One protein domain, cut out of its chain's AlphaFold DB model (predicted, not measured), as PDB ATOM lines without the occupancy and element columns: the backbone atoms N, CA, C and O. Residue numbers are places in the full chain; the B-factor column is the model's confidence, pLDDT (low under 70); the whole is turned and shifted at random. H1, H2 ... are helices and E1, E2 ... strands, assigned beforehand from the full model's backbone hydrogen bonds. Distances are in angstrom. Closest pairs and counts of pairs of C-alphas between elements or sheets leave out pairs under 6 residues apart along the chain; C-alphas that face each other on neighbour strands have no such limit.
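This is residues 9 to 159 of the 179 residues of an uncharacterized protein of Candidatus Kuenenbacteria bacterium CG10_big_fil_rev_8_21_14_0_10_36_11 (UniProt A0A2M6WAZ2). What shape does the domain have? A small sheet of E1, E3 and E2 forms the core of a main body, with H7 over one face and H5 over the other, and H4 packs on H7. To one side a smaller lobe is made of the hairpin E4 and E5 with the long helix H1 packed on it. What is it made of, and how large is it? The printed part has 151 residues, with seven named helices and five named strands in the order H1 H2 H3 H4 E1 H5 E2 E3 H6 H7 E4 E5, class mixed. The sheet E1 E3 E2 is mixed and E4 E5 antiparallel; the whole is compact, with a radius of gyration of the C-alphas of 16.1 A and spans of 47 by 39 by 25 A.

Where do the first helices lie? H1, residues 15 to 30, is 22.7 A long and begins at C-alpha 15 (-9.156, 24.790, 31.914). H2 is residues 32 to 35, H3 38 to 47, and H4, 53 to 72, is 28.7 A long. What follows? E1 is residues 85 to 88, H5 90 to 97, E2 103 to 106, E3 111 to 115, H6 116 to 119, and H7, 123 to 138, is 21.8 A long. E4 is residues 142 to 148, 19.6 A, and E5 is 151 to 158, 21.5 A, ending at C-alpha 158 (-27.130, 24.676, 40.675).

How is the larger sheet paired? E1 and E3 are parallel, with N 86 and O 112 2.8 A apart; the hairpin E2 and E3 is antiparallel, with N 106 and O 111 2.8 A apart. What is on it? Helices on both faces make three layers: H3 and H5 on one face, H7 on the other. H5 has a height over the sheet of 8.2 A, closest at the C-alphas of Ser 90 and Asp 115, 5.2 A; H7 has 9.0 A, closest at those of Thr 105 and Glu 133, 5.8 A. What is farther out? H4 touches H7 at a steep tilt of 42 degrees, the same way, closest at the C-alphas of Ala 62 and Ile 131, 4.9 A; H6 only grazes the sheet. H1 touches H2 with residues 24 to 28 alone, closest at the C-alphas of Ala 28 and Ser 35, 5.1 A. How do E4 and E5 and the helix backbones stand? N 144 and O 155 are 2.8 A apart, and the C-alphas of Lys 18 in H1 and Val 145 in E4, the closest of the two, are 6.5 A apart. In H1, H3, H4, H5 and H7 every O i to N i+4 pair is within hydrogen-bond range; H2 and H6 are too short for such a pair.

How far does it reach? The two C-alphas farthest apart, those of Lys 53 and Gly 149, are 48.3 A apart. Are there cuts, long links or weak places? The printed part has no cut, and the link from H4 to E1, 12 residues, is long. The mean pLDDT of the printed part is 89.9, with residue 140 and residues 157 to 159 under 70.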
ATOM      1  N   ILE A   9     -19.616  23.560  33.483       86.44
ATOM      2  CA  ILE A   9     -18.511  23.663  34.443       86.44
ATOM      3  C   ILE A   9     -18.129  25.139  34.598       86.44
ATOM      4  O   ILE A   9     -17.920  25.825  33.596       86.44
ATOM      5  N   ILE A  10     -18.070  25.630  35.833       87.62
ATOM      6  CA  ILE A  10     -17.692  27.007  36.200       87.62
ATOM      7  C   ILE A  10     -16.633  26.988  37.321       87.62
ATOM      8  O   ILE A  10     -16.195  25.912  37.715       87.62
ATOM      9  N   GLY A  11     -16.223  28.149  37.840       89.25
ATOM     10  CA  GLY A  11     -15.285  28.274  38.972       89.25
ATOM     11  C   GLY A  11     -13.898  28.784  38.577       89.25
ATOM     12  O   GLY A  11     -13.674  29.099  37.403       89.25
ATOM     13  N   GLY A  12     -12.987  28.894  39.543       90.31
ATOM     14  CA  GLY A  12     -11.632  29.436  39.392       90.31
ATOM     15  C   GLY A  12     -10.570  28.453  38.890       90.31
ATOM     16  O   GLY A  12      -9.505  28.900  38.476       90.31
ATOM     17  N   ALA A  13     -10.851  27.146  38.843       91.69
ATOM     18  CA  ALA A  13      -9.862  26.142  38.434       91.69
ATOM     19  C   ALA A  13      -9.373  26.298  36.981       91.69
ATOM     20  O   ALA A  13     -10.071  26.855  36.113       91.69
ATOM     21  N   SER A  14      -8.198  25.734  36.693       91.00
ATOM     22  CA  SER A  14      -7.627  25.696  35.343       91.00
ATOM     23  C   SER A  14      -8.537  25.001  34.309       91.00
ATOM     24  O   SER A  14      -9.398  24.171  34.624       91.00
ATOM     25  N   VAL A  15      -8.359  25.350  33.028       91.81
ATOM     26  CA  VAL A  15      -9.156  24.790  31.914       91.81
ATOM     27  C   VAL A  15      -9.003  23.269  31.826       91.81
ATOM     28  O   VAL A  15      -9.983  22.565  31.582       91.81
ATOM     29  N   GLU A  16      -7.796  22.762  32.070       91.69
ATOM     30  CA  GLU A  16      -7.501  21.330  32.098       91.69
ATOM     31  C   GLU A  16      -8.343  20.604  33.156       91.69
ATOM     32  O   GLU A  16      -9.051  19.649  32.835       91.69
ATOM     33  N   LYS A  17      -8.377  21.121  34.388       90.31
ATOM     34  CA  LYS A  17      -9.119  20.531  35.516       90.31
ATOM     35  C   LYS A  17     -10.636  20.594  35.315       90.31
ATOM     36  O   LYS A  17     -11.366  19.653  35.651       90.31
ATOM     37  N   LYS A  18     -11.128  21.667  34.688       89.81
ATOM     38  CA  LYS A  18     -12.537  21.783  34.277       89.81
ATOM     39  C   LYS A  18     -12.906  20.763  33.199       89.81
ATOM     40  O   LYS A  18     -13.974  20.153  33.279       89.81
ATOM     41  N   ASN A  19     -12.032  20.546  32.215       90.81
ATOM     42  CA  ASN A  19     -12.231  19.532  31.177       90.81
ATOM     43  C   ASN A  19     -12.154  18.110  31.742       90.81
ATOM     44  O   ASN A  19     -12.989  17.280  31.383       90.81
ATOM     45  N   GLN A  20     -11.229  17.854  32.670       90.31
ATOM     46  CA  GLN A  20     -11.141  16.595  33.405       90.31
ATOM     47  C   GLN A  20     -12.466  16.295  34.123       90.31
ATOM     48  O   GLN A  20     -13.086  15.270  33.857       90.31
ATOM     49  N   THR A  21     -12.971  17.237  34.926       88.69
ATOM     50  CA  THR A  21     -14.255  17.087  35.641       88.69
ATOM     51  C   THR A  21     -15.424  16.841  34.681       88.69
ATOM     52  O   THR A  21     -16.289  16.004  34.930       88.69
ATOM     53  N   LYS A  22     -15.456  17.542  33.542       88.88
ATOM     54  CA  LYS A  22     -16.488  17.330  32.517       88.88
ATOM     55  C   LYS A  22     -16.455  15.909  31.949       88.88
ATOM     56  O   LYS A  22     -17.516  15.350  31.672       88.88
ATOM     57  N   ASN A  23     -15.265  15.356  31.736       88.06
ATOM     58  CA  ASN A  23     -15.095  14.000  31.224       88.06
ATOM     59  C   ASN A  23     -15.472  12.955  32.274       88.06
ATOM     60  O   ASN A  23     -16.157  12.002  31.923       88.06
ATOM     61  N   GLU A  24     -15.126  13.171  33.543       88.00
ATOM     62  CA  GLU A  24     -15.534  12.294  34.647       88.00
ATOM     63  C   GLU A  24     -17.060  12.190  34.758       88.00
ATOM     64  O   GLU A  24     -17.592  11.087  34.793       88.00
ATOM     65  N   ILE A  25     -17.787  13.315  34.723       86.31
ATOM     66  CA  ILE A  25     -19.259  13.286  34.814       86.31
ATOM     67  C   ILE A  25     -19.866  12.590  33.586       86.31
ATOM     68  O   ILE A  25     -20.828  11.835  33.702       86.31
ATOM     69  N   LYS A  26     -19.304  12.812  32.390       85.25
ATOM     70  CA  LYS A  26     -19.739  12.089  31.187       85.25
ATOM     71  C   LYS A  26     -19.484  10.589  31.304       85.25
ATOM     72  O   LYS A  26     -20.346   9.807  30.919       85.25
ATOM     73  N   GLN A  27     -18.321  10.197  31.814       86.50
ATOM     74  CA  GLN A  27     -17.984   8.798  32.034       86.50
ATOM     75  C   GLN A  27     -18.934   8.172  33.054       86.50
ATOM     76  O   GLN A  27     -19.435   7.088  32.796       86.50
ATOM     77  N   ALA A  28     -19.251   8.868  34.143       85.88
ATOM     78  CA  ALA A  28     -20.222   8.406  35.126       85.88
ATOM     79  C   ALA A  28     -21.643   8.292  34.553       85.88
ATOM     80  O   ALA A  28     -22.408   7.427  34.956       85.88
ATOM     81  N   PHE A  29     -21.999   9.119  33.568       81.56
ATOM     82  CA  PHE A  29     -23.291   9.011  32.895       81.56
ATOM     83  C   PHE A  29     -23.388   7.783  31.977       81.56
ATOM     84  O   PHE A  29     -24.383   7.066  32.024       81.56
ATOM     85  N   PHE A  30     -22.381   7.546  31.130       82.25
ATOM     86  CA  PHE A  30     -22.436   6.488  30.108       82.25
ATOM     87  C   PHE A  30     -21.870   5.141  30.576       82.25
ATOM     88  O   PHE A  30     -22.288   4.103  30.081       82.25
ATOM     89  N   ASN A  31     -20.951   5.159  31.541       86.38
ATOM     90  CA  ASN A  31     -20.266   3.998  32.107       86.38
ATOM     91  C   ASN A  31     -20.265   4.102  33.643       86.38
ATOM     92  O   ASN A  31     -19.207   4.078  34.279       86.38
ATOM     93  N   HIS A  32     -21.457   4.267  34.232       88.12
ATOM     94  CA  HIS A  32     -21.646   4.511  35.667       88.12
ATOM     95  C   HIS A  32     -20.871   3.521  36.530       88.12
ATOM     96  O   HIS A  32     -20.016   3.933  37.314       88.12
ATOM     97  N   PHE A  33     -21.099   2.223  36.315       86.56
ATOM     98  CA  PHE A  33     -20.467   1.202  37.137       86.56
ATOM     99  C   PHE A  33     -18.942   1.306  37.079       86.56
ATOM    100  O   PHE A  33     -18.298   1.274  38.118       86.56
ATOM    101  N   ASP A  34     -18.353   1.528  35.902       87.06
ATOM    102  CA  ASP A  34     -16.901   1.662  35.750       87.06
ATOM    103  C   ASP A  34     -16.326   2.914  36.410       87.06
ATOM    104  O   ASP A  34     -15.166   2.883  36.832       87.06
ATOM    105  N   SER A  35     -17.130   3.972  36.543       87.31
ATOM    106  CA  SER A  35     -16.747   5.227  37.198       87.31
ATOM    107  C   SER A  35     -16.669   5.140  38.728       87.31
ATOM    108  O   SER A  35     -16.030   5.989  39.349       87.31
ATOM    109  N   LEU A  36     -17.279   4.114  39.330       89.44
ATOM    110  CA  LEU A  36     -17.249   3.889  40.773       89.44
ATOM    111  C   LEU A  36     -15.865   3.433  41.254       89.44
ATOM    112  O   LEU A  36     -15.119   2.748  40.537       89.44
ATOM    113  N   SER A  37     -15.539   3.754  42.508       90.75
ATOM    114  CA  SER A  37     -14.332   3.230  43.150       90.75
ATOM    115  C   SER A  37     -14.401   1.698  43.294       90.75
ATOM    116  O   SER A  37     -15.492   1.125  43.354       90.75
ATOM    117  N   PRO A  38     -13.254   0.993  43.377       92.62
ATOM    118  CA  PRO A  38     -13.246  -0.458  43.578       92.62
ATOM    119  C   PRO A  38     -14.051  -0.909  44.804       92.62
ATOM    120  O   PRO A  38     -14.749  -1.917  44.734       92.62
ATOM    121  N   GLN A  39     -13.998  -0.131  45.889       92.69
ATOM    122  CA  GLN A  39     -14.748  -0.409  47.108       92.69
ATOM    123  C   GLN A  39     -16.263  -0.284  46.886       92.69
ATOM    124  O   GLN A  39     -17.000  -1.192  47.250       92.69
ATOM    125  N   GLU A  40     -16.730   0.795  46.251       92.06
ATOM    126  CA  GLU A  40     -18.162   0.981  45.953       92.06
ATOM    127  C   GLU A  40     -18.693  -0.125  45.032       92.06
ATOM    128  O   GLU A  40     -19.764  -0.677  45.272       92.06
ATOM    129  N   LYS A  41     -17.911  -0.519  44.017       93.25
ATOM    130  CA  LYS A  41     -18.255  -1.647  43.134       93.25
ATOM    131  C   LYS A  41     -18.458  -2.939  43.919       93.25
ATOM    132  O   LYS A  41     -19.373  -3.702  43.614       93.25
ATOM    133  N   GLU A  42     -17.574  -3.221  44.872       94.75
ATOM    134  CA  GLU A  42     -17.665  -4.415  45.711       94.75
ATOM    135  C   GLU A  42     -18.875  -4.346  46.651       94.75
ATOM    136  O   GLU A  42     -19.617  -5.323  46.764       94.75
ATOM    137  N   GLU A  43     -19.116  -3.185  47.262       94.88
ATOM    138  CA  GLU A  43     -20.266  -2.949  48.134       94.88
ATOM    139  C   GLU A  43     -21.590  -3.151  47.381       94.88
ATOM    140  O   GLU A  43     -22.425  -3.934  47.839       94.88
ATOM    141  N   PHE A  44     -21.762  -2.565  46.190       94.31
ATOM    142  CA  PHE A  44     -22.978  -2.774  45.396       94.31
ATOM    143  C   PHE A  44     -23.136  -4.212  44.916       94.31
ATOM    144  O   PHE A  44     -24.210  -4.786  45.073       94.31
ATOM    145  N   LYS A  45     -22.068  -4.853  44.422       93.94
ATOM    146  CA  LYS A  45     -22.132  -6.270  44.017       93.94
ATOM    147  C   LYS A  45     -22.569  -7.192  45.152       93.94
ATOM    148  O   LYS A  45     -23.210  -8.208  44.896       93.94
ATOM    149  N   LYS A  46     -22.173  -6.876  46.384       96.00
ATOM    150  CA  LYS A  46     -22.432  -7.715  47.553       96.00
ATOM    151  C   LYS A  46     -23.789  -7.442  48.196       96.00
ATOM    152  O   LYS A  46     -24.397  -8.376  48.713       96.00
ATOM    153  N   PHE A  47     -24.223  -6.185  48.216       96.75
ATOM    154  CA  PHE A  47     -25.338  -5.754  49.055       96.75
ATOM    155  C   PHE A  47     -26.525  -5.171  48.289       96.75
ATOM    156  O   PHE A  47     -27.594  -5.075  48.883       96.75
ATOM    157  N   GLU A  48     -26.388  -4.788  47.014       96.69
ATOM    158  CA  GLU A  48     -27.532  -4.281  46.253       96.69
ATOM    159  C   GLU A  48     -28.597  -5.370  46.098       96.69
ATOM    160  O   GLU A  48     -28.326  -6.501  45.681       96.69
ATOM    161  N   TYR A  49     -29.839  -5.017  46.419       96.81
ATOM    162  CA  TYR A  49     -30.962  -5.899  46.180       96.81
ATOM    163  C   TYR A  49     -31.367  -5.863  44.706       96.81
ATOM    164  O   TYR A  49     -31.515  -4.784  44.129       96.81
ATOM    165  N   PRO A  50     -31.635  -7.030  44.090       95.88
ATOM    166  CA  PRO A  50     -32.109  -7.061  42.722       95.88
ATOM    167  C   PRO A  50     -33.452  -6.337  42.616       95.88
ATOM    168  O   PRO A  50     -34.367  -6.534  43.430       95.88
ATOM    169  N   LYS A  51     -33.563  -5.514  41.575       96.50
ATOM    170  CA  LYS A  51     -34.788  -4.789  41.253       96.50
ATOM    171  C   LYS A  51     -35.853  -5.757  40.744       96.50
ATOM    172  O   LYS A  51     -35.594  -6.627  39.913       96.50
ATOM    173  N   SER A  52     -37.071  -5.594  41.231       96.25
ATOM    174  CA  SER A  52     -38.258  -6.291  40.760       96.25
ATOM    175  C   SER A  52     -38.740  -5.710  39.428       96.25
ATOM    176  O   SER A  52     -38.405  -4.585  39.051       96.25
ATOM    177  N   LYS A  53     -39.606  -6.447  38.721       96.88
ATOM    178  CA  LYS A  53     -40.252  -5.948  37.492       96.88
ATOM    179  C   LYS A  53     -41.012  -4.637  37.723       96.88
ATOM    180  O   LYS A  53     -41.046  -3.791  36.837       96.88
ATOM    181  N   GLN A  54     -41.607  -4.474  38.905       96.12
ATOM    182  CA  GLN A  54     -42.338  -3.263  39.271       96.12
ATOM    183  C   GLN A  54     -41.393  -2.072  39.467       96.12
ATOM    184  O   GLN A  54     -41.676  -0.987  38.968       96.12
ATOM    185  N   GLU A  55     -40.254  -2.278  40.128       97.38
ATOM    186  CA  GLU A  55     -39.242  -1.231  40.327       97.38
ATOM    187  C   GLU A  55     -38.646  -0.781  38.983       97.38
ATOM    188  O   GLU A  55     -38.553   0.419  38.728       97.38
ATOM    189  N   PHE A  56     -38.356  -1.715  38.067       97.94
ATOM    190  CA  PHE A  56     -37.956  -1.374  36.694       97.94
ATOM    191  C   PHE A  56     -39.020  -0.557  35.951       97.94
ATOM    192  O   PHE A  56     -38.686   0.419  35.279       97.94
ATOM    193  N   ALA A  57     -40.299  -0.926  36.078       97.62
ATOM    194  CA  ALA A  57     -41.391  -0.195  35.440       97.62
ATOM    195  C   ALA A  57     -41.513   1.242  35.977       97.62
ATOM    196  O   ALA A  57     -41.715   2.170  35.196       97.62
ATOM    197  N   LEU A  58     -41.339   1.441  37.287       98.00
ATOM    198  CA  LEU A  58     -41.382   2.764  37.918       98.00
ATOM    199  C   LEU A  58     -40.185   3.639  37.513       98.00
ATOM    200  O   LEU A  58     -40.372   4.822  37.236       98.00
ATOM    201  N   ILE A  59     -38.987   3.061  37.381       97.88
ATOM    202  CA  ILE A  59     -37.806   3.752  36.828       97.88
ATOM    203  C   ILE A  59     -38.045   4.171  35.373       97.88
ATOM    204  O   ILE A  59     -37.789   5.318  35.003       97.88
ATOM    205  N   ALA A  60     -38.579   3.274  34.541       97.94
ATOM    206  CA  ALA A  60     -38.893   3.581  33.146       97.94
ATOM    207  C   ALA A  60     -39.969   4.676  33.020       97.94
ATOM    208  O   ALA A  60     -39.841   5.586  32.193       97.94
ATOM    209  N   PHE A  61     -41.000   4.619  33.868       97.75
ATOM    210  CA  PHE A  61     -42.036   5.645  33.955       97.75
ATOM    211  C   PHE A  61     -41.442   7.005  34.336       97.75
ATOM    212  O   PHE A  61     -41.624   7.979  33.607       97.75
ATOM    213  N   ALA A  62     -40.658   7.064  35.417       97.12
ATOM    214  CA  ALA A  62     -40.009   8.293  35.858       97.12
ATOM    215  C   ALA A  62     -39.107   8.880  34.769       97.12
ATOM    216  O   ALA A  62     -39.166  10.082  34.504       97.12
ATOM    217  N   ASN A  63     -38.322   8.045  34.080       95.88
ATOM    218  CA  ASN A  63     -37.518   8.484  32.945       95.88
ATOM    219  C   ASN A  63     -38.373   9.113  31.844       95.88
ATOM    220  O   ASN A  63     -38.063  10.220  31.406       95.88
ATOM    221  N   THR A  64     -39.457   8.446  31.449       97.06
ATOM    222  CA  THR A  64     -40.365   8.907  30.392       97.06
ATOM    223  C   THR A  64     -40.980  10.261  30.733       97.06
ATOM    224  O   THR A  64     -40.857  11.204  29.945       97.06
ATOM    225  N   GLU A  65     -41.581  10.387  31.917       96.75
ATOM    226  CA  GLU A  65     -42.293  11.602  32.327       96.75
ATOM    227  C   GLU A  65     -41.343  12.783  32.533       96.75
ATOM    228  O   GLU A  65     -41.581  13.885  32.035       96.75
ATOM    229  N   THR A  66     -40.199  12.558  33.176       94.44
ATOM    230  CA  THR A  66     -39.201  13.621  33.360       94.44
ATOM    231  C   THR A  66     -38.545  14.022  32.035       94.44
ATOM    232  O   THR A  66     -38.334  15.208  31.785       94.44
ATOM    233  N   SER A  67     -38.287  13.074  31.128       93.00
ATOM    234  CA  SER A  67     -37.796  13.364  29.772       93.00
ATOM    235  C   SER A  67     -38.820  14.143  28.942       93.00
ATOM    236  O   SER A  67     -38.428  14.978  28.122       93.00
ATOM    237  N   LYS A  68     -40.119  13.879  29.124       94.75
ATOM    238  CA  LYS A  68     -41.207  14.639  28.498       94.75
ATOM    239  C   LYS A  68     -41.248  16.070  29.032       94.75
ATOM    240  O   LYS A  68     -41.190  16.996  28.225       94.75
ATOM    241  N   LEU A  69     -41.211  16.243  30.355       92.12
ATOM    242  CA  LEU A  69     -41.141  17.556  31.003       92.12
ATOM    243  C   LEU A  69     -39.957  18.389  30.485       92.12
ATOM    244  O   LEU A  69     -40.114  19.562  30.152       92.12
ATOM    245  N   MET A  70     -38.775  17.780  30.341       89.44
ATOM    246  CA  MET A  70     -37.611  18.461  29.760       89.44
ATOM    247  C   MET A  70     -37.890  18.971  28.343       89.44
ATOM    248  O   MET A  70     -37.571  20.120  28.042       89.44
ATOM    249  N   LYS A  71     -38.494  18.139  27.483       90.94
ATOM    250  CA  LYS A  71     -38.816  18.512  26.096       90.94
ATOM    251  C   LYS A  71     -39.812  19.666  26.041       90.94
ATOM    252  O   LYS A  71     -39.605  20.585  25.252       90.94
ATOM    253  N   GLU A  72     -40.840  19.641  26.886       91.75
ATOM    254  CA  GLU A  72     -41.822  20.727  27.013       91.75
ATOM    255  C   GLU A  72     -41.168  22.037  27.479       91.75
ATOM    256  O   GLU A  72     -41.532  23.113  27.012       91.75
ATOM    257  N   ALA A  73     -40.120  21.950  28.301       87.44
ATOM    258  CA  ALA A  73     -39.291  23.087  28.701       87.44
ATOM    259  C   ALA A  73     -38.231  23.505  27.651       87.44
ATOM    260  O   ALA A  73     -37.362  24.329  27.945       87.44
ATOM    261  N   GLY A  74     -38.246  22.937  26.439       86.88
ATOM    262  CA  GLY A  74     -37.265  23.227  25.385       86.88
ATOM    263  C   GLY A  74     -35.876  22.620  25.628       86.88
ATOM    264  O   GLY A  74     -34.900  22.996  24.974       86.88
ATOM    265  N   ILE A  75     -35.764  21.675  26.562       85.50
ATOM    266  CA  ILE A  75     -34.532  20.964  26.904       85.50
ATOM    267  C   ILE A  75     -34.562  19.574  26.263       85.50
ATOM    268  O   ILE A  75     -35.562  18.861  26.255       85.50
ATOM    269  N   LYS A  76     -33.425  19.138  25.726       85.56
ATOM    270  CA  LYS A  76     -33.294  17.782  25.194       85.56
ATOM    271  C   LYS A  76     -33.398  16.753  26.328       85.56
ATOM    272  O   LYS A  76     -32.497  16.681  27.158       85.56
ATOM    273  N   GLY A  77     -34.457  15.945  26.323       87.44
ATOM    274  CA  GLY A  77     -34.610  14.815  27.243       87.44
ATOM    275  C   GLY A  77     -33.606  13.683  26.985       87.44
ATOM    276  O   GLY A  77     -33.107  13.520  25.862       87.44
ATOM    277  N   TYR A  78     -33.339  12.906  28.029       89.31
ATOM    278  CA  TYR A  78     -32.491  11.715  28.028       89.31
ATOM    279  C   TYR A  78     -32.930  10.776  29.150       89.31
ATOM    280  O   TYR A  78     -33.494  11.231  30.144       89.31
ATOM    281  N   ASP A  79     -32.618   9.494  29.012       91.31
ATOM    282  CA  ASP A  79     -32.949   8.494  30.021       91.31
ATOM    283  C   ASP A  79     -31.713   8.143  30.844       91.31
ATOM    284  O   ASP A  79     -30.590   8.143  30.336       91.31
ATOM    285  N   ILE A  80     -31.937   7.896  32.129       91.62
ATOM    286  CA  ILE A  80     -30.920   7.456  33.080       91.62
ATOM    287  C   ILE A  80     -30.974   5.924  33.122       91.62
ATOM    288  O   ILE A  80     -32.069   5.390  33.340       91.62
ATOM    289  N   PRO A  81     -29.855   5.212  32.907       92.25
ATOM    290  CA  PRO A  81     -29.830   3.753  32.971       92.25
ATOM    291  C   PRO A  81     -30.315   3.234  34.331       92.25
ATOM    292  O   PRO A  81     -30.079   3.863  35.363       92.25
ATOM    293  N   ALA A  82     -31.000   2.088  34.355       94.00
ATOM    294  CA  ALA A  82     -31.532   1.518  35.599       94.00
ATOM    295  C   ALA A  82     -30.415   1.055  36.553       94.00
ATOM    296  O   ALA A  82     -30.626   0.932  37.759       94.00
ATOM    297  N   GLU A  83     -29.225   0.819  36.007       92.69
ATOM    298  CA  GLU A  83     -27.986   0.482  36.700       92.69
ATOM    299  C   GLU A  83     -27.485   1.616  37.600       92.69
ATOM    300  O   GLU A  83     -26.706   1.351  38.505       92.69
ATOM    301  N   ASN A  84     -27.947   2.850  37.381       94.50
ATOM    302  CA  ASN A  84     -27.583   4.021  38.180       94.50
ATOM    303  C   ASN A  84     -28.486   4.213  39.414       94.50
ATOM    304  O   ASN A  84     -28.303   5.164  40.172       94.50
ATOM    305  N   PHE A  85     -29.508   3.369  39.582       96.12
ATOM    306  CA  PHE A  85     -30.432   3.394  40.715       96.12
ATOM    307  C   PHE A  85     -30.079   2.216  41.624       96.12
ATOM    308  O   PHE A  85     -30.284   1.083  41.216       96.12
ATOM    309  N   HIS A  86     -29.598   2.420  42.844       96.81
ATOM    310  CA  HIS A  86     -29.226   1.326  43.749       96.81
ATOM    311  C   HIS A  86     -30.214   1.217  44.904       96.81
ATOM    312  O   HIS A  86     -30.495   2.196  45.593       96.81
ATOM    313  N   ILE A  87     -30.731   0.013  45.140       97.06
ATOM    314  CA  ILE A  87     -31.592  -0.288  46.291       97.06
ATOM    315  C   ILE A  87     -30.755  -1.104  47.272       97.06
ATOM    316  O   ILE A  87     -30.424  -2.257  46.995       97.06
ATOM    317  N   ILE A  88     -30.385  -0.501  48.400       97.12
ATOM    318  CA  ILE A  88     -29.375  -1.045  49.316       97.12
ATOM    319  C   ILE A  88     -29.895  -1.149  50.758       97.12
ATOM    320  O   ILE A  88     -30.829  -0.435  51.129       97.12
ATOM    321  N   PRO A  89     -29.309  -2.023  51.599       96.69
ATOM    322  CA  PRO A  89     -29.662  -2.121  53.011       96.69
ATOM    323  C   PRO A  89     -29.365  -0.817  53.757       96.69
ATOM    324  O   PRO A  89     -28.375  -0.143  53.461       96.69
ATOM    325  N   SER A  90     -30.154  -0.511  54.786       95.56
ATOM    326  CA  SER A  90     -30.070   0.742  55.551       95.56
ATOM    327  C   SER A  90     -28.689   1.009  56.143       95.56
ATOM    328  O   SER A  90     -28.240   2.147  56.182       95.56
ATOM    329  N   GLU A  91     -27.973  -0.033  56.569       95.06
ATOM    330  CA  GLU A  91     -26.616   0.117  57.108       95.06
ATOM    331  C   GLU A  91     -25.617   0.594  56.045       95.06
ATOM    332  O   GLU A  91     -24.783   1.459  56.319       95.06
ATOM    333  N   LEU A  92     -25.738   0.096  54.808       95.56
ATOM    334  CA  LEU A  92     -24.925   0.587  53.697       95.56
ATOM    335  C   LEU A  92     -25.383   1.986  53.268       95.56
ATOM    336  O   LEU A  92     -24.544   2.859  53.062       95.56
ATOM    337  N   TYR A  93     -26.696   2.231  53.216       95.50
ATOM    338  CA  TYR A  93     -27.240   3.554  52.907       95.50
ATOM    339  C   TYR A  93     -26.702   4.620  53.868       95.50
ATOM    340  O   TYR A  93     -26.135   5.614  53.422       95.50
ATOM    341  N   LYS A  94     -26.769   4.385  55.185       94.06
ATOM    342  CA  LYS A  94     -26.244   5.311  56.204       94.06
ATOM    343  C   LYS A  94     -24.746   5.559  56.055       94.06
ATOM    344  O   LYS A  94     -24.287   6.675  56.274       94.06
ATOM    345  N   LYS A  95     -23.977   4.537  55.672       92.94
ATOM    346  CA  LYS A  95     -22.539   4.680  55.410       92.94
ATOM    347  C   LYS A  95     -22.264   5.584  54.201       92.94
ATOM    348  O   LYS A  95     -21.305   6.351  54.240       92.94
ATOM    349  N   MET A  96     -23.077   5.491  53.150       90.56
ATOM    350  CA  MET A  96     -22.852   6.191  51.877       90.56
ATOM    351  C   MET A  96     -23.491   7.589  51.817       90.56
ATOM    352  O   MET A  96     -22.858   8.526  51.336       90.56
ATOM    353  N   ALA A  97     -24.725   7.744  52.307       87.81
ATOM    354  CA  ALA A  97     -25.505   8.990  52.286       87.81
ATOM    355  C   ALA A  97     -25.603   9.695  53.652       87.81
ATOM    356  O   ALA A  97     -26.085  10.827  53.732       87.81
ATOM    357  N   GLY A  98     -25.145   9.067  54.737       87.75
ATOM    358  CA  GLY A  98     -25.349   9.575  56.093       87.75
ATOM    359  C   GLY A  98     -26.767   9.317  56.616       87.75
ATOM    360  O   GLY A  98     -27.525   8.520  56.075       87.75
ATOM    361  N   ASN A  99     -27.144  10.012  57.690       79.62
ATOM    362  CA  ASN A  99     -28.433   9.819  58.375       79.62
ATOM    363  C   ASN A  99     -29.560  10.722  57.832       79.62
ATOM    364  O   ASN A  99     -30.465  11.100  58.578       79.62
ATOM    365  N   HIS A 100     -29.498  11.123  56.561       73.25
ATOM    366  CA  HIS A 100     -30.453  12.060  55.970       73.25
ATOM    367  C   HIS A 100     -31.283  11.394  54.866       73.25
ATOM    368  O   HIS A 100     -30.748  10.853  53.903       73.25
ATOM    369  N   GLY A 101     -32.610  11.483  55.003       85.38
ATOM    370  CA  GLY A 101     -33.562  10.992  54.007       85.38
ATOM    371  C   GLY A 101     -33.600   9.468  53.862       85.38
ATOM    372  O   GLY A 101     -32.980   8.733  54.624       85.38
ATOM    373  N   ILE A 102     -34.371   9.013  52.874       92.00
ATOM    374  CA  ILE A 102     -34.532   7.595  52.494       92.00
ATOM    375  C   ILE A 102     -34.114   7.330  51.038       92.00
ATOM    376  O   ILE A 102     -34.196   6.203  50.549       92.00
ATOM    377  N   ALA A 103     -33.699   8.385  50.340       94.38
ATOM    378  CA  ALA A 103     -33.135   8.368  49.006       94.38
ATOM    379  C   ALA A 103     -32.138   9.532  48.877       94.38
ATOM    380  O   ALA A 103     -32.262  10.537  49.583       94.38
ATOM    381  N   THR A 104     -31.119   9.378  48.034       93.25
ATOM    382  CA  THR A 104     -30.112  10.417  47.784       93.25
ATOM    383  C   THR A 104     -29.605  10.338  46.352       93.25
ATOM    384  O   THR A 104     -29.253   9.264  45.865       93.25
ATOM    385  N   THR A 105     -29.493  11.500  45.711       91.94
ATOM    386  CA  THR A 105     -28.894  11.663  44.385       91.94
ATOM    387  C   THR A 105     -27.467  12.213  44.457       91.94
ATOM    388  O   THR A 105     -27.231  13.306  44.981       91.94
ATOM    389  N   PHE A 106     -26.512  11.538  43.814       89.00
ATOM    390  CA  PHE A 106     -25.149  12.030  43.598       89.00
ATOM    391  C   PHE A 106     -24.952  12.492  42.153       89.00
ATOM    392  O   PHE A 106     -24.543  11.744  41.264       89.00
ATOM    393  N   ASN A 107     -25.172  13.784  41.922       84.12
ATOM    394  CA  ASN A 107     -25.158  14.381  40.584       84.12
ATOM    395  C   ASN A 107     -23.857  14.195  39.788       84.12
ATOM    396  O   ASN A 107     -23.900  14.041  38.572       84.12
ATOM    397  N   ILE A 108     -22.691  14.198  40.438       84.06
ATOM    398  CA  ILE A 108     -21.407  14.013  39.734       84.06
ATOM    399  C   ILE A 108     -21.234  12.555  39.284       84.06
ATOM    400  O   ILE A 108     -20.765  12.319  38.175       84.06
ATOM    401  N   LYS A 109     -21.654  11.600  40.121       87.75
ATOM    402  CA  LYS A 109     -21.602  10.157  39.842       87.75
ATOM    403  C   LYS A 109     -22.772   9.666  38.984       87.75
ATOM    404  O   LYS A 109     -22.768   8.518  38.552       87.75
ATOM    405  N   GLN A 110     -23.750  10.542  38.734       87.75
ATOM    406  CA  GLN A 110     -25.008  10.220  38.061       87.75
ATOM    407  C   GLN A 110     -25.701   9.023  38.721       87.75
ATOM    408  O   GLN A 110     -26.155   8.118  38.038       87.75
ATOM    409  N   GLU A 111     -25.748   9.023  40.048       92.31
ATOM    410  CA  GLU A 111     -26.145   7.887  40.880       92.31
ATOM    411  C   GLU A 111     -27.331   8.273  41.764       92.31
ATOM    412  O   GLU A 111     -27.391   9.403  42.258       92.31
ATOM    413  N   ILE A 112     -28.244   7.335  41.991       94.94
ATOM    414  CA  ILE A 112     -29.332   7.461  42.959       94.94
ATOM    415  C   ILE A 112     -29.296   6.235  43.860       94.94
ATOM    416  O   ILE A 112     -29.334   5.112  43.367       94.94
ATOM    417  N   ILE A 113     -29.276   6.438  45.173       96.19
ATOM    418  CA  ILE A 113     -29.344   5.349  46.151       96.19
ATOM    419  C   ILE A 113     -30.621   5.456  46.983       96.19
ATOM    420  O   ILE A 113     -31.039   6.555  47.344       96.19
ATOM    421  N   PHE A 114     -31.231   4.315  47.299       96.62
ATOM    422  CA  PHE A 114     -32.446   4.208  48.107       96.62
ATOM    423  C   PHE A 114     -32.215   3.285  49.299       96.62
ATOM    424  O   PHE A 114     -31.643   2.200  49.152       96.62
ATOM    425  N   ASP A 115     -32.736   3.680  50.459       95.94
ATOM    426  CA  ASP A 115     -32.810   2.809  51.625       95.94
ATOM    427  C   ASP A 115     -33.955   1.803  51.438       95.94
ATOM    428  O   ASP A 115     -35.145   2.141  51.485       95.94
ATOM    429  N   ALA A 116     -33.580   0.544  51.218       94.69
ATOM    430  CA  ALA A 116     -34.505  -0.544  50.942       94.69
ATOM    431  C   ALA A 116     -35.559  -0.751  52.038       94.69
ATOM    432  O   ALA A 116     -36.667  -1.184  51.719       94.69
ATOM    433  N   GLN A 117     -35.237  -0.434  53.299       92.31
ATOM    434  CA  GLN A 117     -36.164  -0.597  54.421       92.31
ATOM    435  C   GLN A 117     -37.414   0.279  54.267       92.31
ATOM    436  O   GLN A 117     -38.478  -0.080  54.763       92.31
ATOM    437  N   TYR A 118     -37.303   1.422  53.585       89.94
ATOM    438  CA  TYR A 118     -38.376   2.418  53.519       89.94
ATOM    439  C   TYR A 118     -39.013   2.540  52.135       89.94
ATOM    440  O   TYR A 118     -40.093   3.123  51.999       89.94
ATOM    441  N   CYS A 119     -38.352   2.029  51.096       88.19
ATOM    442  CA  CYS A 119     -38.763   2.282  49.722       88.19
ATOM    443  C   CYS A 119     -39.489   1.097  49.061       88.19
ATOM    444  O   CYS A 119     -40.297   1.341  48.171       88.19
ATOM    445  N   ARG A 120     -39.288  -0.158  49.495       86.06
ATOM    446  CA  ARG A 120     -39.812  -1.336  48.765       86.06
ATOM    447  C   ARG A 120     -41.262  -1.710  49.076       86.06
ATOM    448  O   ARG A 120     -41.958  -2.201  48.191       86.06
ATOM    449  N   ASP A 121     -41.740  -1.452  50.291       87.50
ATOM    450  CA  ASP A 121     -43.052  -1.952  50.740       87.50
ATOM    451  C   ASP A 121     -44.246  -1.190  50.143       87.50
ATOM    452  O   ASP A 121     -45.385  -1.655  50.192       87.50
ATOM    453  N   ASN A 122     -44.006  -0.013  49.560       90.06
ATOM    454  CA  ASN A 122     -45.044   0.816  48.961       90.06
ATOM    455  C   ASN A 122     -44.611   1.298  47.566       90.06
ATOM    456  O   ASN A 122     -43.871   2.280  47.458       90.06
ATOM    457  N   PRO A 123     -45.111   0.672  46.486       91.62
ATOM    458  CA  PRO A 123     -44.740   1.030  45.118       91.62
ATOM    459  C   PRO A 123     -45.059   2.476  44.724       91.62
ATOM    460  O   PRO A 123     -44.348   3.058  43.909       91.62
ATOM    461  N   VAL A 124     -46.110   3.076  45.294       93.00
ATOM    462  CA  VAL A 124     -46.449   4.485  45.034       93.00
ATOM    463  C   VAL A 124     -45.405   5.398  45.673       93.00
ATOM    464  O   VAL A 124     -44.941   6.339  45.030       93.00
ATOM    465  N   ASN A 125     -44.985   5.083  46.902       93.00
ATOM    466  CA  ASN A 125     -43.899   5.797  47.569       93.00
ATOM    467  C   ASN A 125     -42.587   5.660  46.781       93.00
ATOM    468  O   ASN A 125     -41.960   6.670  46.470       93.00
ATOM    469  N   PHE A 126     -42.219   4.437  46.378       95.56
ATOM    470  CA  PHE A 126     -41.041   4.202  45.539       95.56
ATOM    471  C   PHE A 126     -41.094   5.024  44.253       95.56
ATOM    472  O   PHE A 126     -40.158   5.752  43.949       95.56
ATOM    473  N   GLY A 127     -42.210   4.961  43.521       96.19
ATOM    474  CA  GLY A 127     -42.395   5.720  42.285       96.19
ATOM    475  C   GLY A 127     -42.222   7.224  42.490       96.19
ATOM    476  O   GLY A 127     -41.526   7.871  41.711       96.19
ATOM    477  N   SER A 128     -42.790   7.773  43.569       95.69
ATOM    478  CA  SER A 128     -42.620   9.185  43.927       95.69
ATOM    479  C   SER A 128     -41.156   9.538  44.205       95.69
ATOM    480  O   SER A 128     -40.675  10.555  43.703       95.69
ATOM    481  N   LEU A 129     -40.437   8.706  44.969       95.56
ATOM    482  CA  LEU A 129     -39.012   8.905  45.251       95.56
ATOM    483  C   LEU A 129     -38.184   8.839  43.967       95.56
ATOM    484  O   LEU A 129     -37.378   9.723  43.710       95.56
ATOM    485  N   VAL A 130     -38.423   7.841  43.116       96.81
ATOM    486  CA  VAL A 130     -37.711   7.693  41.843       96.81
ATOM    487  C   VAL A 130     -37.917   8.919  40.956       96.81
ATOM    488  O   VAL A 130     -36.949   9.401  40.373       96.81
ATOM    489  N   ILE A 131     -39.135   9.464  40.867       96.62
ATOM    490  CA  ILE A 131     -39.389  10.706  40.121       96.62
ATOM    491  C   ILE A 131     -38.614  11.875  40.737       96.62
ATOM    492  O   ILE A 131     -37.929  12.586  40.002       96.62
ATOM    493  N   HIS A 132     -38.698  12.058  42.059       94.75
ATOM    494  CA  HIS A 132     -38.008  13.135  42.776       94.75
ATOM    495  C   HIS A 132     -36.491  13.092  42.545       94.75
ATOM    496  O   HIS A 132     -35.899  14.068  42.089       94.75
ATOM    497  N   GLU A 133     -35.865  11.939  42.765       94.19
ATOM    498  CA  GLU A 133     -34.422  11.768  42.581       94.19
ATOM    499  C   GLU A 133     -34.006  11.871  41.102       94.19
ATOM    500  O   GLU A 133     -32.996  12.490  40.761       94.19
ATOM    501  N   THR A 134     -34.828  11.363  40.179       93.94
ATOM    502  CA  THR A 134     -34.589  11.532  38.734       93.94
ATOM    503  C   THR A 134     -34.600  13.008  38.334       93.94
ATOM    504  O   THR A 134     -33.811  13.421  37.479       93.94
ATOM    505  N   LEU A 135     -35.465  13.827  38.946       91.69
ATOM    506  CA  LEU A 135     -35.489  15.269  38.707       91.69
ATOM    507  C   LEU A 135     -34.203  15.949  39.181       91.69
ATOM    508  O   LEU A 135     -33.729  16.834  38.468       91.69
ATOM    509  N   HIS A 136     -33.593  15.524  40.294       88.38
ATOM    510  CA  HIS A 136     -32.279  16.042  40.706       88.38
ATOM    511  C   HIS A 136     -31.219  15.808  39.629       88.38
ATOM    512  O   HIS A 136     -30.545  16.763  39.240       88.38
ATOM    513  N   LEU A 137     -31.129  14.585  39.088       87.56
ATOM    514  CA  LEU A 137     -30.170  14.245  38.025       87.56
ATOM    515  C   LEU A 137     -30.460  14.946  36.691       87.56
ATOM    516  O   LEU A 137     -29.528  15.259  35.945       87.56
ATOM    517  N   LYS A 138     -31.740  15.156  36.356       87.12
ATOM    518  CA  LYS A 138     -32.170  15.776  35.088       87.12
ATOM    519  C   LYS A 138     -32.214  17.291  35.122       87.12
ATOM    520  O   LYS A 138     -32.163  17.944  34.073       87.12
ATOM    521  N   ALA A 139     -32.288  17.863  36.310       78.81
ATOM    522  CA  ALA A 139     -32.160  19.283  36.480       78.81
ATOM    523  C   ALA A 139     -30.770  19.765  36.056       78.81
ATOM    524  O   ALA A 139     -29.764  19.076  36.187       78.81
ATOM    525  N   HIS A 140     -30.723  20.983  35.522       65.88
ATOM    526  CA  HIS A 140     -29.534  21.552  34.901       65.88
ATOM    527  C   HIS A 140     -28.303  21.521  35.826       65.88
ATOM    528  O   HIS A 140     -28.140  22.401  36.672       65.88
ATOM    529  N   LEU A 141     -27.408  20.550  35.614       71.38
ATOM    530  CA  LEU A 141     -26.197  20.404  36.411       71.38
ATOM    531  C   LEU A 141     -25.178  21.493  36.048       71.38
ATOM    532  O   LEU A 141     -24.561  21.477  34.975       71.38
ATOM    533  N   SER A 142     -24.991  22.440  36.969       79.12
ATOM    534  CA  SER A 142     -23.824  23.324  36.982       79.12
ATOM    535  C   SER A 142     -22.886  22.901  38.104       79.12
ATOM    536  O   SER A 142     -23.292  22.897  39.263       79.12
ATOM    537  N   VAL A 143     -21.638  22.577  37.772       83.50
ATOM    538  CA  VAL A 143     -20.597  22.215  38.745       83.50
ATOM    539  C   VAL A 143     -19.578  23.344  38.812       83.50
ATOM    540  O   VAL A 143     -19.019  23.747  37.791       83.50
ATOM    541  N   GLN A 144     -19.356  23.864  40.012       86.50
ATOM    542  CA  GLN A 144     -18.259  24.768  40.315       86.50
ATOM    543  C   GLN A 144     -17.026  23.945  40.674       86.50
ATOM    544  O   GLN A 144     -17.097  23.029  41.494       86.50
ATOM    545  N   VAL A 145     -15.915  24.268  40.023       88.31
ATOM    546  CA  VAL A 145     -14.626  23.612  40.203       88.31
ATOM    547  C   VAL A 145     -13.628  24.670  40.650       88.31
ATOM    548  O   VAL A 145     -13.328  25.601  39.895       88.31
ATOM    549  N   GLU A 146     -13.146  24.516  41.875       89.31
ATOM    550  CA  GLU A 146     -12.108  25.354  42.475       89.31
ATOM    551  C   GLU A 146     -10.831  24.540  42.681       89.31
ATOM    552  O   GLU A 146     -10.873  23.317  42.840       89.31
ATOM    553  N   GLU A 147      -9.700  25.231  42.649       87.88
ATOM    554  CA  GLU A 147      -8.368  24.650  42.781       87.88
ATOM    555  C   GLU A 147      -7.686  25.266  44.004       87.88
ATOM    556  O   GLU A 147      -7.560  26.486  44.111       87.88
ATOM    557  N   GLU A 148      -7.280  24.415  44.941       84.62
ATOM    558  CA  GLU A 148      -6.558  24.795  46.155       84.62
ATOM    559  C   GLU A 148      -5.276  23.959  46.229       84.62
ATOM    560  O   GLU A 148      -5.263  22.830  46.731       84.62
ATOM    561  N   GLY A 149      -4.189  24.496  45.666       80.56
ATOM    562  CA  GLY A 149      -2.968  23.722  45.426       80.56
ATOM    563  C   GLY A 149      -3.248  22.566  44.464       80.56
ATOM    564  O   GLY A 149      -3.845  22.773  43.414       80.56
ATOM    565  N   ASP A 150      -2.880  21.342  44.847       77.88
ATOM    566  CA  ASP A 150      -3.135  20.137  44.038       77.88
ATOM    567  C   ASP A 150      -4.562  19.574  44.194       77.88
ATOM    568  O   ASP A 150      -4.930  18.591  43.540       77.88
ATOM    569  N   LYS A 151      -5.383  20.156  45.079       81.44
ATOM    570  CA  LYS A 151      -6.740  19.669  45.350       81.44
ATOM    571  C   LYS A 151      -7.756  20.351  44.447       81.44
ATOM    572  O   LYS A 151      -7.773  21.570  44.301       81.44
ATOM    573  N   ILE A 152      -8.658  19.539  43.899       85.25
ATOM    574  CA  ILE A 152      -9.809  20.002  43.125       85.25
ATOM    575  C   ILE A 152     -11.057  19.858  43.990       85.25
ATOM    576  O   ILE A 152     -11.470  18.738  44.300       85.25
ATOM    577  N   ASN A 153     -11.696  20.977  44.309       85.06
ATOM    578  CA  ASN A 153     -12.980  20.996  44.996       85.06
ATOM    579  C   ASN A 153     -14.103  21.081  43.953       85.06
ATOM    580  O   ASN A 153     -14.144  22.008  43.142       85.06
ATOM    581  N   LYS A 154     -15.006  20.094  43.957       86.50
ATOM    582  CA  LYS A 154     -16.131  19.989  43.014       86.50
ATOM    583  C   LYS A 154     -17.433  20.157  43.782       86.50
ATOM    584  O   LYS A 154     -17.852  19.254  44.501       86.50
ATOM    585  N   THR A 155     -18.093  21.288  43.586       80.75
ATOM    586  CA  THR A 155     -19.342  21.608  44.282       80.75
ATOM    587  C   THR A 155     -20.449  21.805  43.269       80.75
ATOM    588  O   THR A 155     -20.275  22.447  42.234       80.75
ATOM    589  N   SER A 156     -21.625  21.261  43.554       72.81
ATOM    590  CA  SER A 156     -22.782  21.539  42.714       72.81
ATOM    591  C   SER A 156     -23.261  22.968  42.944       72.81
ATOM    592  O   SER A 156     -23.633  23.337  44.051       72.81
ATOM    593  N   TYR A 157     -23.222  23.775  41.891       62.91
ATOM    594  CA  TYR A 157     -23.535  25.200  41.934       62.91
ATOM    595  C   TYR A 157     -25.025  25.480  41.724       62.91
ATOM    596  O   TYR A 157     -25.593  26.380  42.339       62.91
ATOM    597  N   ARG A 158     -25.671  24.707  40.842       62.28
ATOM    598  CA  ARG A 158     -27.130  24.676  40.675       62.28
ATOM    599  C   ARG A 158     -27.578  23.248  40.390       62.28
ATOM    600  O   ARG A 158     -27.010  22.595  39.516       62.28
ATOM    601  N   GLN A 159     -28.590  22.822  41.134       58.53
ATOM    602  CA  GLN A 159     -29.373  21.597  40.970       58.53
ATOM    603  C   GLN A 159     -30.850  22.005  41.118       58.53
ATOM    604  O   GLN A 159     -31.144  23.005  41.773       58.53
TER     605      GLN A 159